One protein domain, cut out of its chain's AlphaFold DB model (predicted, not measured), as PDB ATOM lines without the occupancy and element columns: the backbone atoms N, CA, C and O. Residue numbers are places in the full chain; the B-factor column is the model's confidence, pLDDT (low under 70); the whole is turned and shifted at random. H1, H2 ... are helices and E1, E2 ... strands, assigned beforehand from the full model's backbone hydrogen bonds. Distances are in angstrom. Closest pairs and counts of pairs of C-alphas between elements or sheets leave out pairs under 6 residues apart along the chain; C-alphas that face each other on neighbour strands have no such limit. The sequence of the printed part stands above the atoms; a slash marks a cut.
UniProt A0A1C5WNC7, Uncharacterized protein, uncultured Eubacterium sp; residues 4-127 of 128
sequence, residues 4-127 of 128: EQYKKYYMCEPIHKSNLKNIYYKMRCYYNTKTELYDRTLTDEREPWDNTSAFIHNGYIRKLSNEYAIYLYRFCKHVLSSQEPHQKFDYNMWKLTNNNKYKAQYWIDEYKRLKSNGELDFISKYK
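This is residues 4 to 127 of the 128 residues of an uncharacterized protein of uncultured Eubacterium sp (UniProt A0A1C5WNC7). The long helix H2 makes the core of a helical body: H3 runs beside it the opposite way, and H4 and H5 cross over other sides of it. Residues 4 to 19, which hold H1 and the first residues of H2, stick out as an arm and lengthen the whole. The printed part has 124 residues, with six named helices and one named strand in the order H1, H2, E1, H3, H4, H5, H6, and is mostly helix. It is only just loose, close to compact, with a radius of gyration of the C-alphas of 16.7 A and spans of 60 by 25 by 23 A.

H2, residues 13 to 42, is 43.3 A long, from C-alpha 13 at (35.727, 57.307, 83.030) to C-alpha 42 at (2.081, 30.868, 76.600). H3, residues 59 to 83, is 36.3 A long, and H5, residues 104 to 116, 18.7 A. H1 is residues 4 to 10, E1 50 to 54, H4 91 to 96 and H6 121 to 126, ending at (25.021, 32.994, 87.384).

H2 is the hub. It touches H3 at a shallow tilt of 24 degrees, opposite ways, closest at C-alphas 35 and 69, 5.9 A. Its residues 26 to 36 touch H5 at a steep tilt of 62 degrees, closest at C-alphas 33 and 108, 5.2 A. Its residues 21 to 28 touch H4, about perpendicular at 79 degrees, closest at C-alphas 24 and 94, 6.3 A. H6 is close to H3 but not clearly touching, closest at C-alphas 79 and 126, 6.8 A. E1 pairs with no named strand; its closest C-alpha pair with H5 is 53 and 104, 5.2 A. H1 and H2 meet only through their link. Every O i to N i+4 pair is within hydrogen-bond range in H1 to H5; H6 has 0 of 2, and 2 of 3 O i to N i+3 pairs.

The C-alphas of Glu 4 and Asn 58, the two farthest apart, are 60.2 A apart. The printed part has no cut, and no link is long. Mean pLDDT of the printed part is 87.4; residues 4 to 17 are under 70.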
ATOM      1  N   GLU A   4      49.931  58.827  90.009       53.94
ATOM      2  CA  GLU A   4      49.592  57.589  89.295       53.94
ATOM      3  C   GLU A   4      48.217  57.023  89.683       53.94
ATOM      4  O   GLU A   4      47.465  56.548  88.830       53.94
ATOM      5  N   GLN A   5      47.840  57.127  90.960       51.62
ATOM      6  CA  GLN A   5      46.533  56.682  91.446       51.62
ATOM      7  C   GLN A   5      45.420  57.631  90.976       51.62
ATOM      8  O   GLN A   5      44.312  57.190  90.675       51.62
ATOM      9  N   TYR A   6      45.744  58.922  90.836       51.84
ATOM     10  CA  TYR A   6      44.852  59.941  90.282       51.84
ATOM     11  C   TYR A   6      44.588  59.710  88.784       51.84
ATOM     12  O   TYR A   6      43.440  59.722  88.341       51.84
ATOM     13  N   LYS A   7      45.630  59.399  88.000       45.31
ATOM     14  CA  LYS A   7      45.500  59.121  86.559       45.31
ATOM     15  C   LYS A   7      44.716  57.835  86.271       45.31
ATOM     16  O   LYS A   7      43.901  57.836  85.353       45.31
ATOM     17  N   LYS A   8      44.876  56.772  87.075       52.59
ATOM     18  CA  LYS A   8      44.116  55.512  86.920       52.59
ATOM     19  C   LYS A   8      42.609  55.686  87.151       52.59
ATOM     20  O   LYS A   8      41.818  55.032  86.484       52.59
ATOM     21  N   TYR A   9      42.211  56.568  88.068       48.94
ATOM     22  CA  TYR A   9      40.800  56.796  88.393       48.94
ATOM     23  C   TYR A   9      40.075  57.623  87.314       48.94
ATOM     24  O   TYR A   9      38.952  57.294  86.945       48.94
ATOM     25  N   TYR A  10      40.733  58.648  86.757       46.84
ATOM     26  CA  TYR A  10      40.113  59.580  85.800       46.84
ATOM     27  C   TYR A  10      40.275  59.185  84.320       46.84
ATOM     28  O   TYR A  10      39.397  59.483  83.512       46.84
ATOM     29  N   MET A  11      41.339  58.468  83.931       41.69
ATOM     30  CA  MET A  11      41.516  58.004  82.537       41.69
ATOM     31  C   MET A  11      40.563  56.860  82.151       41.69
ATOM     32  O   MET A  11      40.392  56.569  80.968       41.69
ATOM     33  N   CYS A  12      39.911  56.214  83.122       49.75
ATOM     34  CA  CYS A  12      38.960  55.140  82.856       49.75
ATOM     35  C   CYS A  12      37.498  55.608  82.693       49.75
ATOM     36  O   CYS A  12      36.672  54.806  82.265       49.75
ATOM     37  N   GLU A  13      37.138  56.866  82.979       49.25
ATOM     38  CA  GLU A  13      35.727  57.307  83.030       49.25
ATOM     39  C   GLU A  13      34.934  57.198  81.704       49.25
ATOM     40  O   GLU A  13      33.754  56.839  81.754       49.25
ATOM     41  N   PRO A  14      35.507  57.403  80.501       49.41
ATOM     42  CA  PRO A  14      34.776  57.170  79.250       49.41
ATOM     43  C   PRO A  14      34.681  55.682  78.884       49.41
ATOM     44  O   PRO A  14      33.643  55.224  78.400       49.41
ATOM     45  N   ILE A  15      35.757  54.924  79.134       45.44
ATOM     46  CA  ILE A  15      35.890  53.508  78.754       45.44
ATOM     47  C   ILE A  15      35.070  52.614  79.696       45.44
ATOM     48  O   ILE A  15      34.369  51.717  79.235       45.44
ATOM     49  N   HIS A  16      35.072  52.883  81.008       59.25
ATOM     50  CA  HIS A  16      34.194  52.187  81.954       59.25
ATOM     51  C   HIS A  16      32.730  52.508  81.690       59.25
ATOM     52  O   HIS A  16      31.903  51.602  81.719       59.25
ATOM     53  N   LYS A  17      32.381  53.761  81.375       60.81
ATOM     54  CA  LYS A  17      30.986  54.125  81.095       60.81
ATOM     55  C   LYS A  17      30.474  53.489  79.802       60.81
ATOM     56  O   LYS A  17      29.319  53.060  79.760       60.81
ATOM     57  N   SER A  18      31.311  53.384  78.765       70.81
ATOM     58  CA  SER A  18      30.955  52.688  77.523       70.81
ATOM     59  C   SER A  18      30.853  51.172  77.725       70.81
ATOM     60  O   SER A  18      29.874  50.579  77.272       70.81
ATOM     61  N   ASN A  19      31.768  50.559  78.486       81.44
ATOM     62  CA  ASN A  19      31.695  49.142  78.851       81.44
ATOM     63  C   ASN A  19      30.480  48.824  79.726       81.44
ATOM     64  O   ASN A  19      29.762  47.867  79.446       81.44
ATOM     65  N   LEU A  20      30.190  49.644  80.735       82.31
ATOM     66  CA  LEU A  20      29.032  49.462  81.604       82.31
ATOM     67  C   LEU A  20      27.737  49.594  80.802       82.31
ATOM     68  O   LEU A  20      26.874  48.723  80.869       82.31
ATOM     69  N   LYS A  21      27.619  50.631  79.966       87.44
ATOM     70  CA  LYS A  21      26.478  50.782  79.057       87.44
ATOM     71  C   LYS A  21      26.324  49.567  78.137       87.44
ATOM     72  O   LYS A  21      25.202  49.115  77.920       87.44
ATOM     73  N   ASN A  22      27.432  49.016  77.638       91.00
ATOM     74  CA  ASN A  22      27.434  47.809  76.813       91.00
ATOM     75  C   ASN A  22      26.930  46.581  77.596       91.00
ATOM     76  O   ASN A  22      26.050  45.864  77.127       91.00
ATOM     77  N   ILE A  23      27.394  46.379  78.831       93.12
ATOM     78  CA  ILE A  23      26.915  45.302  79.710       93.12
ATOM     79  C   ILE A  23      25.409  45.449  79.992       93.12
ATOM     80  O   ILE A  23      24.666  44.473  79.878       93.12
ATOM     81  N   TYR A  24      24.928  46.658  80.302       94.12
ATOM     82  CA  TYR A  24      23.495  46.917  80.499       94.12
ATOM     83  C   TYR A  24      22.686  46.655  79.231       94.12
ATOM     84  O   TYR A  24      21.579  46.126  79.313       94.12
ATOM     85  N   TYR A  25      23.222  47.002  78.061       94.31
ATOM     86  CA  TYR A  25      22.583  46.724  76.780       94.31
ATOM     87  C   TYR A  25      22.480  45.216  76.517       94.31
ATOM     88  O   TYR A  25      21.391  44.717  76.236       94.31
ATOM     89  N   LYS A  26      23.572  44.471  76.713       95.44
ATOM     90  CA  LYS A  26      23.609  43.004  76.604       95.44
ATOM     91  C   LYS A  26      22.616  42.341  77.554       95.44
ATOM     92  O   LYS A  26      21.861  41.458  77.147       95.44
ATOM     93  N   MET A  27      22.564  42.803  78.803       95.94
ATOM     94  CA  MET A  27      21.612  42.295  79.787       95.94
ATOM     95  C   MET A  27      20.166  42.644  79.425       95.94
ATOM     96  O   MET A  27      19.268  41.825  79.609       95.94
ATOM     97  N   ARG A  28      19.921  43.833  78.862       95.50
ATOM     98  CA  ARG A  28      18.590  44.224  78.393       95.50
ATOM     99  C   ARG A  28      18.131  43.377  77.211       95.50
ATOM    100  O   ARG A  28      16.987  42.933  77.199       95.50
ATOM    101  N   CYS A  29      19.028  43.113  76.264       96.44
ATOM    102  CA  CYS A  29      18.781  42.213  75.147       96.44
ATOM    103  C   CYS A  29      18.445  40.796  75.636       96.44
ATOM    104  O   CYS A  29      17.446  40.220  75.201       96.44
ATOM    105  N   TYR A  30      19.215  40.270  76.599       97.50
ATOM    106  CA  TYR A  30      18.918  38.996  77.255       97.50
ATOM    107  C   TYR A  30      17.522  38.995  77.887       97.50
ATOM    108  O   TYR A  30      16.735  38.090  77.616       97.50
ATOM    109  N   TYR A  31      17.206  40.018  78.686       97.62
ATOM    110  CA  TYR A  31      15.922  40.157  79.367       97.62
ATOM    111  C   TYR A  31      14.748  40.183  78.382       97.62
ATOM    112  O   TYR A  31      13.909  39.290  78.433       97.62
ATOM    113  N   ASN A  32      14.739  41.142  77.449       96.75
ATOM    114  CA  ASN A  32      13.642  41.333  76.495       96.75
ATOM    115  C   ASN A  32      13.439  40.088  75.611       96.75
ATOM    116  O   ASN A  32      12.309  39.698  75.336       96.75
ATOM    117  N   THR A  33      14.525  39.429  75.193       97.38
ATOM    118  CA  THR A  33      14.433  38.199  74.390       97.38
ATOM    119  C   THR A  33      13.828  37.053  75.181       97.38
ATOM    120  O   THR A  33      13.006  36.305  74.667       97.38
ATOM    121  N   LYS A  34      14.261  36.862  76.428       98.00
ATOM    122  CA  LYS A  34      13.799  35.740  77.242       98.00
ATOM    123  C   LYS A  34      12.355  35.912  77.690       98.00
ATOM    124  O   LYS A  34      11.640  34.918  77.666       98.00
ATOM    125  N   THR A  35      11.927  37.127  78.038       97.38
ATOM    126  CA  THR A  35      10.510  37.412  78.317       97.38
ATOM    127  C   THR A  35       9.653  37.133  77.092       97.38
ATOM    128  O   THR A  35       8.721  36.352  77.193       97.38
ATOM    129  N   GLU A  36      10.042  37.640  75.921       97.38
ATOM    130  CA  GLU A  36       9.289  37.414  74.684       97.38
ATOM    131  C   GLU A  36       9.219  35.925  74.310       97.38
ATOM    132  O   GLU A  36       8.163  35.411  73.960       97.38
ATOM    133  N   LEU A  37      10.336  35.196  74.392       97.75
ATOM    134  CA  LEU A  37      10.341  33.761  74.094       97.75
ATOM    135  C   LEU A  37       9.485  32.963  75.081       97.75
ATOM    136  O   LEU A  37       8.899  31.962  74.682       97.75
ATOM    137  N   TYR A  38       9.422  33.385  76.345       98.00
ATOM    138  CA  TYR A  38       8.525  32.784  77.323       98.00
ATOM    139  C   TYR A  38       7.065  33.111  77.004       98.00
ATOM    140  O   TYR A  38       6.246  32.201  76.940       98.00
ATOM    141  N   ASP A  39       6.744  34.365  76.697       97.44
ATOM    142  CA  ASP A  39       5.392  34.787  76.320       97.44
ATOM    143  C   ASP A  39       4.886  34.027  75.083       97.44
ATOM    144  O   ASP A  39       3.764  33.524  75.078       97.44
ATOM    145  N   ARG A  40       5.751  33.801  74.084       96.56
ATOM    146  CA  ARG A  40       5.461  32.951  72.913       96.56
ATOM    147  C   ARG A  40       5.222  31.475  73.246       96.56
ATOM    148  O   ARG A  40       4.680  30.764  72.412       96.56
ATOM    149  N   THR A  41       5.636  30.994  74.421       96.94
ATOM    150  CA  THR A  41       5.290  29.635  74.891       96.94
ATOM    151  C   THR A  41       3.917  29.588  75.556       96.94
ATOM    152  O   THR A  41       3.340  28.511  75.686       96.94
ATOM    153  N   LEU A  42       3.394  30.744  75.977       96.31
ATOM    154  CA  LEU A  42       2.081  30.868  76.600       96.31
ATOM    155  C   LEU A  42       0.970  31.142  75.580       96.31
ATOM    156  O   LEU A  42      -0.195  30.893  75.884       96.31
ATOM    157  N   THR A  43       1.303  31.687  74.405       94.62
ATOM    158  CA  THR A  43       0.329  32.041  73.365       94.62
ATOM    159  C   THR A  43       0.930  32.071  71.954       94.62
ATOM    160  O   THR A  43       2.045  32.554  71.724       94.62
ATOM    161  N   ASP A  44       0.132  31.628  70.982       93.69
ATOM    162  CA  ASP A  44       0.424  31.772  69.553       93.69
ATOM    163  C   ASP A  44      -0.068  33.110  68.976       93.69
ATOM    164  O   ASP A  44       0.310  33.487  67.865       93.69
ATOM    165  N   GLU A  45      -0.860  33.869  69.735       94.56
ATOM    166  CA  GLU A  45      -1.364  35.174  69.312       94.56
ATOM    167  C   GLU A  45      -0.241  36.223  69.245       94.56
ATOM    168  O   GLU A  45       0.772  36.152  69.955       94.56
ATOM    169  N   ARG A  46      -0.411  37.217  68.368       94.56
ATOM    170  CA  ARG A  46       0.543  38.315  68.158       94.56
ATOM    171  C   ARG A  46      -0.144  39.664  68.283       94.56
ATOM    172  O   ARG A  46      -1.329  39.774  67.975       94.56
ATOM    173  N   GLU A  47       0.596  40.669  68.748       90.75
ATOM    174  CA  GLU A  47       0.060  42.017  68.953       90.75
ATOM    175  C   GLU A  47      -0.524  42.560  67.631       90.75
ATOM    176  O   GLU A  47       0.149  42.485  66.596       90.75
ATOM    177  N   PRO A  48      -1.737  43.149  67.622       87.81
ATOM    178  CA  PRO A  48      -2.393  43.589  66.384       87.81
ATOM    179  C   PRO A  48      -1.590  44.620  65.573       87.81
ATOM    180  O   PRO A  48      -1.700  44.694  64.351       87.81
ATOM    181  N   TRP A  49      -0.772  45.422  66.255       86.75
ATOM    182  CA  TRP A  49       0.091  46.464  65.680       86.75
ATOM    183  C   TRP A  49       1.568  46.049  65.593       86.75
ATOM    184  O   TRP A  49       2.384  46.763  65.001       86.75
ATOM    185  N   ASP A  50       1.933  44.903  66.169       85.38
ATOM    186  CA  ASP A  50       3.278  44.343  66.103       85.38
ATOM    187  C   ASP A  50       3.232  42.814  66.061       85.38
ATOM    188  O   ASP A  50       3.373  42.131  67.071       85.38
ATOM    189  N   ASN A  51       3.137  42.265  64.852       87.88
ATOM    190  CA  ASN A  51       3.101  40.818  64.647       87.88
ATOM    191  C   ASN A  51       4.361  40.070  65.135       87.88
ATOM    192  O   ASN A  51       4.412  38.842  65.062       87.88
ATOM    193  N   THR A  52       5.383  40.788  65.609       91.00
ATOM    194  CA  THR A  52       6.587  40.197  66.183       91.00
ATOM    195  C   THR A  52       6.505  39.956  67.683       91.00
ATOM    196  O   THR A  52       7.315  39.181  68.178       91.00
ATOM    197  N   SER A  53       5.570  40.577  68.398       91.56
ATOM    198  CA  SER A  53       5.447  40.451  69.854       91.56
ATOM    199  C   SER A  53       4.276  39.530  70.208       91.56
ATOM    200  O   SER A  53       3.238  39.565  69.541       91.56
ATOM    201  N   ALA A  54       4.432  38.688  71.228       94.44
ATOM    202  CA  ALA A  54       3.360  37.823  71.723       94.44
ATOM    203  C   ALA A  54       2.227  38.641  72.366       94.44
ATOM    204  O   ALA A  54       2.486  39.560  73.141       94.44
ATOM    205  N   PHE A  55       0.966  38.299  72.073       94.62
ATOM    206  CA  PHE A  55      -0.182  39.044  72.603       94.62
ATOM    207  C   PHE A  55      -0.713  38.454  73.911       94.62
ATOM    208  O   PHE A  55      -1.354  37.402  73.936       94.62
ATOM    209  N   ILE A  56      -0.482  39.167  75.013       93.31
ATOM    210  CA  ILE A  56      -0.841  38.729  76.365       93.31
ATOM    211  C   ILE A  56      -2.125  39.429  76.823       93.31
ATOM    212  O   ILE A  56      -2.097  40.497  77.441       93.31
ATOM    213  N   HIS A  57      -3.280  38.815  76.543       87.69
ATOM    214  CA  HIS A  57      -4.596  39.385  76.882       87.69
ATOM    215  C   HIS A  57      -5.316  38.677  78.045       87.69
ATOM    216  O   HIS A  57      -5.900  39.350  78.902       87.69
ATOM    217  N   ASN A  58      -5.201  37.352  78.141       92.00
ATOM    218  CA  ASN A  58      -5.840  36.532  79.170       92.00
ATOM    219  C   ASN A  58      -5.226  36.772  80.567       92.00
ATOM    220  O   ASN A  58      -4.007  36.824  80.725       92.00
ATOM    221  N   GLY A  59      -6.064  36.896  81.605       95.44
ATOM    222  CA  GLY A  59      -5.622  37.195  82.973       95.44
ATOM    223  C   GLY A  59      -4.683  36.151  83.592       95.44
ATOM    224  O   GLY A  59      -3.725  36.522  84.270       95.44
ATOM    225  N   TYR A  60      -4.912  34.862  83.328       95.19
ATOM    226  CA  TYR A  60      -4.049  33.780  83.804       95.19
ATOM    227  C   TYR A  60      -2.687  33.800  83.099       95.19
ATOM    228  O   TYR A  60      -1.650  33.796  83.760       95.19
ATOM    229  N   ILE A  61      -2.682  33.926  81.769       94.94
ATOM    230  CA  ILE A  61      -1.448  34.031  80.972       94.94
ATOM    231  C   ILE A  61      -0.639  35.268  81.386       94.94
ATOM    232  O   ILE A  61       0.570  35.184  81.593       94.94
ATOM    233  N   ARG A  62      -1.308  36.407  81.604       96.50
ATOM    234  CA  ARG A  62      -0.668  37.635  82.094       96.50
ATOM    235  C   ARG A  62      -0.003  37.442  83.453       96.50
ATOM    236  O   ARG A  62       1.071  37.992  83.680       96.50
ATOM    237  N   LYS A  63      -0.616  36.673  84.355       97.38
ATOM    238  CA  LYS A  63      -0.013  36.354  85.654       97.38
ATOM    239  C   LYS A  63       1.300  35.583  85.474       97.38
ATOM    240  O   LYS A  63       2.302  35.996  86.047       97.38
ATOM    241  N   LEU A  64       1.305  34.537  84.645       97.69
ATOM    242  CA  LEU A  64       2.504  33.737  84.358       97.69
ATOM    243  C   LEU A  64       3.619  34.580  83.718       97.69
ATOM    244  O   LEU A  64       4.756  34.564  84.190       97.69
ATOM    245  N   SER A  65       3.276  35.366  82.695       97.31
ATOM    246  CA  SER A  65       4.192  36.305  82.033       97.31
ATOM    247  C   SER A  65       4.831  37.277  83.038       97.31
ATOM    248  O   SER A  65       6.056  37.405  83.108       97.31
ATOM    249  N   ASN A  66       4.019  37.891  83.907       97.94
ATOM    250  CA  ASN A  66       4.498  38.817  84.934       97.94
ATOM    251  C   ASN A  66       5.411  38.145  85.968       97.94
ATOM    252  O   ASN A  66       6.438  38.715  86.340       97.94
ATOM    253  N   GLU A  67       5.056  36.950  86.445       98.19
ATOM    254  CA  GLU A  67       5.879  36.191  87.394       98.19
ATOM    255  C   GLU A  67       7.260  35.888  86.800       98.19
ATOM    256  O   GLU A  67       8.285  36.149  87.441       98.19
ATOM    257  N   TYR A  68       7.296  35.434  85.544       98.25
ATOM    258  CA  TYR A  68       8.539  35.180  84.824       98.25
ATOM    259  C   TYR A  68       9.363  36.455  84.609       98.25
ATOM    260  O   TYR A  68      10.565  36.472  84.888       98.25
ATOM    261  N   ALA A  69       8.732  37.549  84.174       97.69
ATOM    262  CA  ALA A  69       9.400  38.830  83.969       97.69
ATOM    263  C   ALA A  69      10.014  39.376  85.272       97.69
ATOM    264  O   ALA A  69      11.160  39.829  85.278       97.69
ATOM    265  N   ILE A  70       9.303  39.277  86.402       98.19
ATOM    266  CA  ILE A  70       9.813  39.687  87.720       98.19
ATOM    267  C   ILE A  70      11.011  38.832  88.135       98.19
ATOM    268  O   ILE A  70      12.026  39.373  88.589       98.19
ATOM    269  N   TYR A  71      10.907  37.509  87.984       97.44
ATOM    270  CA  TYR A  71      12.009  36.591  88.265       97.44
ATOM    271  C   TYR A  71      13.246  36.952  87.435       97.44
ATOM    272  O   TYR A  71      14.333  37.168  87.981       97.44
ATOM    273  N   LEU A  72      13.071  37.112  86.123       97.69
ATOM    274  CA  LEU A  72      14.166  37.397  85.209       97.69
ATOM    275  C   LEU A  72      14.786  38.775  85.462       97.69
ATOM    276  O   LEU A  72      16.004  38.931  85.374       97.69
ATOM    277  N   TYR A  73      13.978  39.773  85.817       97.12
ATOM    278  CA  TYR A  73      14.473  41.095  86.187       97.12
ATOM    279  C   TYR A  73      15.367  41.036  87.431       97.12
ATOM    280  O   TYR A  73      16.449  41.627  87.444       97.12
ATOM    281  N   ARG A  74      14.958  40.289  88.466       96.44
ATOM    282  CA  ARG A  74      15.769  40.088  89.682       96.44
ATOM    283  C   ARG A  74      17.093  39.400  89.361       96.44
ATOM    284  O   ARG A  74      18.130  39.850  89.844       96.44
ATOM    285  N   PHE A  75      17.063  38.383  88.502       96.25
ATOM    286  CA  PHE A  75      18.267  37.732  87.989       96.25
ATOM    287  C   PHE A  75      19.189  38.729  87.268       96.25
ATOM    288  O   PHE A  75      20.356  38.859  87.622       96.25
ATOM    289  N   CYS A  76      18.664  39.502  86.313       95.81
ATOM    290  CA  CYS A  76      19.445  40.494  85.568       95.81
ATOM    291  C   CYS A  76      20.076  41.538  86.495       95.81
ATOM    292  O   CYS A  76      21.250  41.877  86.346       95.81
ATOM    293  N   LYS A  77      19.308  42.024  87.478       94.88
ATOM    294  CA  LYS A  77      19.793  42.957  88.497       94.88
ATOM    295  C   LYS A  77      20.948  42.356  89.296       94.88
ATOM    296  O   LYS A  77      21.942  43.046  89.498       94.88
ATOM    297  N   HIS A  78      20.835  41.095  89.715       93.31
ATOM    298  CA  HIS A  78      21.908  40.394  90.417       93.31
ATOM    299  C   HIS A  78      23.181  40.323  89.564       93.31
ATOM    300  O   HIS A  78      24.222  40.798  90.010       93.31
ATOM    301  N   VAL A  79      23.084  39.851  88.313       93.38
ATOM    302  CA  VAL A  79      24.248  39.759  87.413       93.38
ATOM    303  C   VAL A  79      24.920  41.119  87.226       93.38
ATOM    304  O   VAL A  79      26.142  41.211  87.305       93.38
ATOM    305  N   LEU A  80      24.133  42.176  86.999       92.50
ATOM    306  CA  LEU A  80      24.643  43.535  86.801       92.50
ATOM    307  C   LEU A  80      25.330  44.087  88.050       92.50
ATOM    308  O   LEU A  80      26.397  44.682  87.935       92.50
ATOM    309  N   SER A  81      24.760  43.866  89.236       90.75
ATOM    310  CA  SER A  81      25.394  44.253  90.500       90.75
ATOM    311  C   SER A  81      26.681  43.474  90.783       90.75
ATOM    312  O   SER A  81      27.585  44.013  91.410       90.75
ATOM    313  N   SER A  82      26.803  42.238  90.297       88.81
ATOM    314  CA  SER A  82      28.028  41.447  90.441       88.81
ATOM    315  C   SER A  82      29.147  41.840  89.471       88.81
ATOM    316  O   SER A  82      30.295  41.490  89.725       88.81
ATOM    317  N   GLN A  83      28.854  42.556  88.377       84.94
ATOM    318  CA  GLN A  83      29.904  43.054  87.473       84.94
ATOM    319  C   GLN A  83      30.722  44.190  88.101       84.94
ATOM    320  O   GLN A  83      31.898  44.326  87.791       84.94
ATOM    321  N   GLU A  84      30.110  44.982  88.984       79.50
ATOM    322  CA  GLU A  84      30.742  46.131  89.639       79.50
ATOM    323  C   GLU A  84      30.340  46.152  91.125       79.50
ATOM    324  O   GLU A  84      29.402  46.857  91.502       79.50
ATOM    325  N   PRO A  85      31.027  45.391  92.001       73.00
ATOM    326  CA  PRO A  85      30.631  45.212  93.405       73.00
ATOM    327  C   PRO A  85      30.539  46.514  94.215       73.00
ATOM    328  O   PRO A  85      29.851  46.576  95.233       73.00
ATOM    329  N   HIS A  86      31.234  47.560  93.768       75.75
ATOM    330  CA  HIS A  86      31.258  48.873  94.413       75.75
ATOM    331  C   HIS A  86      30.189  49.834  93.875       75.75
ATOM    332  O   HIS A  86      30.012  50.921  94.427       75.75
ATOM    333  N   GLN A  87      29.454  49.446  92.829       76.19
ATOM    334  CA  GLN A  87      28.432  50.271  92.203       76.19
ATOM    335  C   GLN A  87      27.044  49.651  92.379       76.19
ATOM    336  O   GLN A  87      26.786  48.484  92.090       76.19
ATOM    337  N   LYS A  88      26.094  50.465  92.848       83.19
ATOM    338  CA  LYS A  88      24.685  50.059  92.905       83.19
ATOM    339  C   LYS A  88      24.139  49.884  91.486       83.19
ATOM    340  O   LYS A  88      24.561  50.573  90.562       83.19
ATOM    341  N   PHE A  89      23.142  49.011  91.339       89.50
ATOM    342  CA  PHE A  89      22.386  48.887  90.091       89.50
ATOM    343  C   PHE A  89      21.870  50.260  89.624       89.50
ATOM    344  O   PHE A  89      21.170  50.959  90.361       89.50
ATOM    345  N   ASP A  90      22.210  50.621  88.391       91.38
ATOM    346  CA  ASP A  90      21.856  51.879  87.755       91.38
ATOM    347  C   ASP A  90      20.509  51.735  87.034       91.38
ATOM    348  O   ASP A  90      20.402  51.282  85.890       91.38
ATOM    349  N   TYR A  91      19.453  52.146  87.734       91.31
ATOM    350  CA  TYR A  91      18.090  52.158  87.208       91.31
ATOM    351  C   TYR A  91      17.934  53.054  85.971       91.31
ATOM    352  O   TYR A  91      17.138  52.734  85.084       91.31
ATOM    353  N   ASN A  92      18.687  54.154  85.885       91.06
ATOM    354  CA  ASN A  92      18.616  55.058  84.743       91.06
ATOM    355  C   ASN A  92      19.234  54.399  83.513       91.06
ATOM    356  O   ASN A  92      18.618  54.409  82.449       91.06
ATOM    357  N   MET A  93      20.391  53.748  83.664       90.69
ATOM    358  CA  MET A  93      21.014  52.978  82.588       90.69
ATOM    359  C   MET A  93      20.093  51.854  82.100       90.69
ATOM    360  O   MET A  93      19.886  51.717  80.898       90.69
ATOM    361  N   TRP A  94      19.471  51.106  83.018       93.25
ATOM    362  CA  TRP A  94      18.507  50.050  82.677       93.25
ATOM    363  C   TRP A  94      17.307  50.550  81.865       93.25
ATOM    364  O   TRP A  94      16.821  49.859  80.964       93.25
ATOM    365  N   LYS A  95      16.810  51.750  82.185       90.75
ATOM    366  CA  LYS A  95      15.718  52.389  81.447       90.75
ATOM    367  C   LYS A  95      16.191  52.893  80.083       90.75
ATOM    368  O   LYS A  95      15.494  52.690  79.095       90.75
ATOM    369  N   LEU A  96      17.371  53.511  80.020       89.19
ATOM    370  CA  LEU A  96      17.942  54.078  78.794       89.19
ATOM    371  C   LEU A  96      18.310  53.015  77.755       89.19
ATOM    372  O   LEU A  96      18.206  53.278  76.558       89.19
ATOM    373  N   THR A  97      18.728  51.820  78.180       88.88
ATOM    374  CA  THR A  97      19.027  50.719  77.251       88.88
ATOM    375  C   THR A  97      17.773  50.068  76.673       88.88
ATOM    376  O   THR A  97      17.866  49.355  75.676       88.88
ATOM    377  N   ASN A  98      16.595  50.343  77.239       86.44
ATOM    378  CA  ASN A  98      15.324  49.908  76.682       86.44
ATOM    379  C   ASN A  98      14.771  50.921  75.688       86.44
ATOM    380  O   ASN A  98      13.935  51.762  76.018       86.44
ATOM    381  N   ASN A  99      15.242  50.838  74.452       80.19
ATOM    382  CA  ASN A  99      14.714  51.676  73.392       80.19
ATOM    383  C   ASN A  99      13.363  51.124  72.905       80.19
ATOM    384  O   ASN A  99      13.319  50.129  72.186       80.19
ATOM    385  N   ASN A 100      12.275  51.810  73.260       74.81
ATOM    386  CA  ASN A 100      10.898  51.441  72.898       74.81
ATOM    387  C   ASN A 100      10.626  51.434  71.379       74.81
ATOM    388  O   ASN A 100       9.553  51.018  70.960       74.81
ATOM    389  N   LYS A 101      11.566  51.903  70.546       82.31
ATOM    390  CA  LYS A 101      11.479  51.785  69.081       82.31
ATOM    391  C   LYS A 101      11.755  50.365  68.583       82.31
ATOM    392  O   LYS A 101      11.411  50.047  67.449       82.31
ATOM    393  N   TYR A 102      12.425  49.537  69.384       85.50
ATOM    394  CA  TYR A 102      12.778  48.181  68.991       85.50
ATOM    395  C   TYR A 102      11.645  47.208  69.289       85.50
ATOM    396  O   TYR A 102      11.175  47.106  70.420       85.50
ATOM    397  N   LYS A 103      11.260  46.470  68.251       90.31
ATOM    398  CA  LYS A 103      10.272  45.397  68.314       90.31
ATOM    399  C   LYS A 103      10.857  44.126  68.934       90.31
ATOM    400  O   LYS A 103      12.079  43.972  69.000       90.31
ATOM    401  N   ALA A 104      10.002  43.183  69.314       92.12
ATOM    402  CA  ALA A 104      10.413  41.885  69.849       92.12
ATOM    403  C   ALA A 104      11.421  41.152  68.943       92.12
ATOM    404  O   ALA A 104      12.439  40.652  69.430       92.12
ATOM    405  N   GLN A 105      11.202  41.155  67.621       93.06
ATOM    406  CA  GLN A 105      12.107  40.465  66.692       93.06
ATOM    407  C   GLN A 105      13.529  41.043  66.695       93.06
ATOM    408  O   GLN A 105      14.489  40.278  66.644       93.06
ATOM    409  N   TYR A 106      13.674  42.366  66.840       94.81
ATOM    410  CA  TYR A 106      14.991  42.999  66.945       94.81
ATOM    411  C   TYR A 106      15.781  42.431  68.125       94.81
ATOM    412  O   TYR A 106      16.946  42.074  67.974       94.81
ATOM    413  N   TRP A 107      15.146  42.309  69.296       95.12
ATOM    414  CA  TRP A 107      15.820  41.783  70.480       95.12
ATOM    415  C   TRP A 107      16.234  40.325  70.300       95.12
ATOM    416  O   TRP A 107      17.356  39.980  70.658       95.12
ATOM    417  N   ILE A 108      15.377  39.504  69.687       96.50
ATOM    418  CA  ILE A 108      15.679  38.098  69.384       96.50
ATOM    419  C   ILE A 108      16.879  37.977  68.438       96.50
ATOM    420  O   ILE A 108      17.755  37.139  68.665       96.50
ATOM    421  N   ASP A 109      16.927  38.785  67.381       96.12
ATOM    422  CA  ASP A 109      18.008  38.732  66.394       96.12
ATOM    423  C   ASP A 109      19.322  39.257  66.979       96.12
ATOM    424  O   ASP A 109      20.371  38.626  66.827       96.12
ATOM    425  N   GLU A 110      19.253  40.337  67.755       95.62
ATOM    426  CA  GLU A 110      20.403  40.865  68.481       95.62
ATOM    427  C   GLU A 110      20.923  39.867  69.524       95.62
ATOM    428  O   GLU A 110      22.130  39.671  69.658       95.62
ATOM    429  N   TYR A 111      20.033  39.149  70.212       96.88
ATOM    430  CA  TYR A 111      20.417  38.094  71.146       96.88
ATOM    431  C   TYR A 111      21.162  36.965  70.439       96.88
ATOM    432  O   TYR A 111      22.173  36.489  70.957       96.88
ATOM    433  N   LYS A 112      20.694  36.537  69.259       97.06
ATOM    434  CA  LYS A 112      21.389  35.523  68.454       97.06
ATOM    435  C   LYS A 112      22.787  36.001  68.068       97.06
ATOM    436  O   LYS A 112      23.731  35.242  68.267       97.06
ATOM    437  N   ARG A 113      22.923  37.249  67.601       97.44
ATOM    438  CA  ARG A 113      24.210  37.866  67.236       97.44
ATOM    439  C   ARG A 113      25.172  37.945  68.425       97.44
ATOM    440  O   ARG A 113      26.323  37.533  68.331       97.44
ATOM    441  N   LEU A 114      24.707  38.454  69.566       95.00
ATOM    442  CA  LEU A 114      25.518  38.557  70.782       95.00
ATOM    443  C   LEU A 114      25.920  37.170  71.300       95.00
ATOM    444  O   LEU A 114      27.056  36.968  71.722       95.00
ATOM    445  N   LYS A 115      25.004  36.196  71.245       95.00
ATOM    446  CA  LYS A 115      25.277  34.817  71.655       95.00
ATOM    447  C   LYS A 115      26.289  34.134  70.733       95.00
ATOM    448  O   LYS A 115      27.186  33.479  71.245       95.00
ATOM    449  N   SER A 116      26.175  34.283  69.411       95.12
ATOM    450  CA  SER A 116      27.141  33.697  68.465       95.12
ATOM    451  C   SER A 116      28.545  34.272  68.633       95.12
ATOM    452  O   SER A 116      29.521  33.583  68.367       95.12
ATOM    453  N   ASN A 117      28.641  35.510  69.117       94.50
ATOM    454  CA  ASN A 117      29.904  36.191  69.378       94.50
ATOM    455  C   ASN A 117      30.479  35.917  70.785       94.50
ATOM    456  O   ASN A 117      31.479  36.530  71.152       94.50
ATOM    457  N   GLY A 118      29.836  35.079  71.612       94.00
ATOM    458  CA  GLY A 118      30.246  34.832  73.007       94.00
ATOM    459  C   GLY A 118      30.047  36.033  73.945       94.00
ATOM    460  O   GLY A 118      30.434  36.024  75.113       94.00
ATOM    461  N   GLU A 119      29.392  37.096  73.474       94.19
ATOM    462  CA  GLU A 119      29.241  38.348  74.216       94.19
ATOM    463  C   GLU A 119      28.301  38.227  75.426       94.19
ATOM    464  O   GLU A 119      28.271  39.125  76.269       94.19
ATOM    465  N   LEU A 120      27.538  37.131  75.515       94.44
ATOM    466  CA  LEU A 120      26.618  36.812  76.613       94.44
ATOM    467  C   LEU A 120      27.150  35.726  77.561       94.44
ATOM    468  O   LEU A 120      26.453  35.354  78.508       94.44
ATOM    469  N   ASP A 121      28.366  35.223  77.348       93.62
ATOM    470  CA  ASP A 121      28.891  34.072  78.093       93.62
ATOM    471  C   ASP A 121      29.080  34.374  79.581       93.62
ATOM    472  O   ASP A 121      28.940  33.488  80.426       93.62
ATOM    473  N   PHE A 122      29.282  35.645  79.933       90.94
ATOM    474  CA  PHE A 122      29.373  36.096  81.322       90.94
ATOM    475  C   PHE A 122      28.115  35.782  82.148       90.94
ATOM    476  O   PHE A 122      28.214  35.620  83.361       90.94
ATOM    477  N   ILE A 123      26.947  35.646  81.506       93.31
ATOM    478  CA  ILE A 123      25.674  35.325  82.168       93.31
ATOM    479  C   ILE A 123      25.665  33.878  82.675       93.31
ATOM    480  O   ILE A 123      25.026  33.580  83.681       93.31
ATOM    481  N   SER A 124      26.365  32.964  81.992       89.62
ATOM    482  CA  SER A 124      26.337  31.525  82.303       89.62
ATOM    483  C   SER A 124      26.790  31.215  83.733       89.62
ATOM    484  O   SER A 124      26.215  30.340  84.374       89.62
ATOM    485  N   LYS A 125      27.726  32.012  84.263       90.38
ATOM    486  CA  LYS A 125      28.269  31.915  85.624       90.38
ATOM    487  C   LYS A 125      27.219  32.072  86.730       90.38
ATOM    488  O   LYS A 125      27.475  31.674  87.854       90.38
ATOM    489  N   TYR A 126      26.062  32.652  86.413       88.12
ATOM    490  CA  TYR A 126      25.021  32.994  87.384       88.12
ATOM    491  C   TYR A 126      23.780  32.100  87.289       88.12
ATOM    492  O   TYR A 126      22.840  32.290  88.048       88.12
ATOM    493  N   LYS A 127      23.740  31.155  86.342       79.88
ATOM    494  CA  LYS A 127      22.594  30.250  86.132       79.88
ATOM    495  C   LYS A 127      22.623  28.993  87.016       79.88
ATOM    496  O   LYS A 127      21.865  28.069  86.736       79.88
TER     497      LYS A 127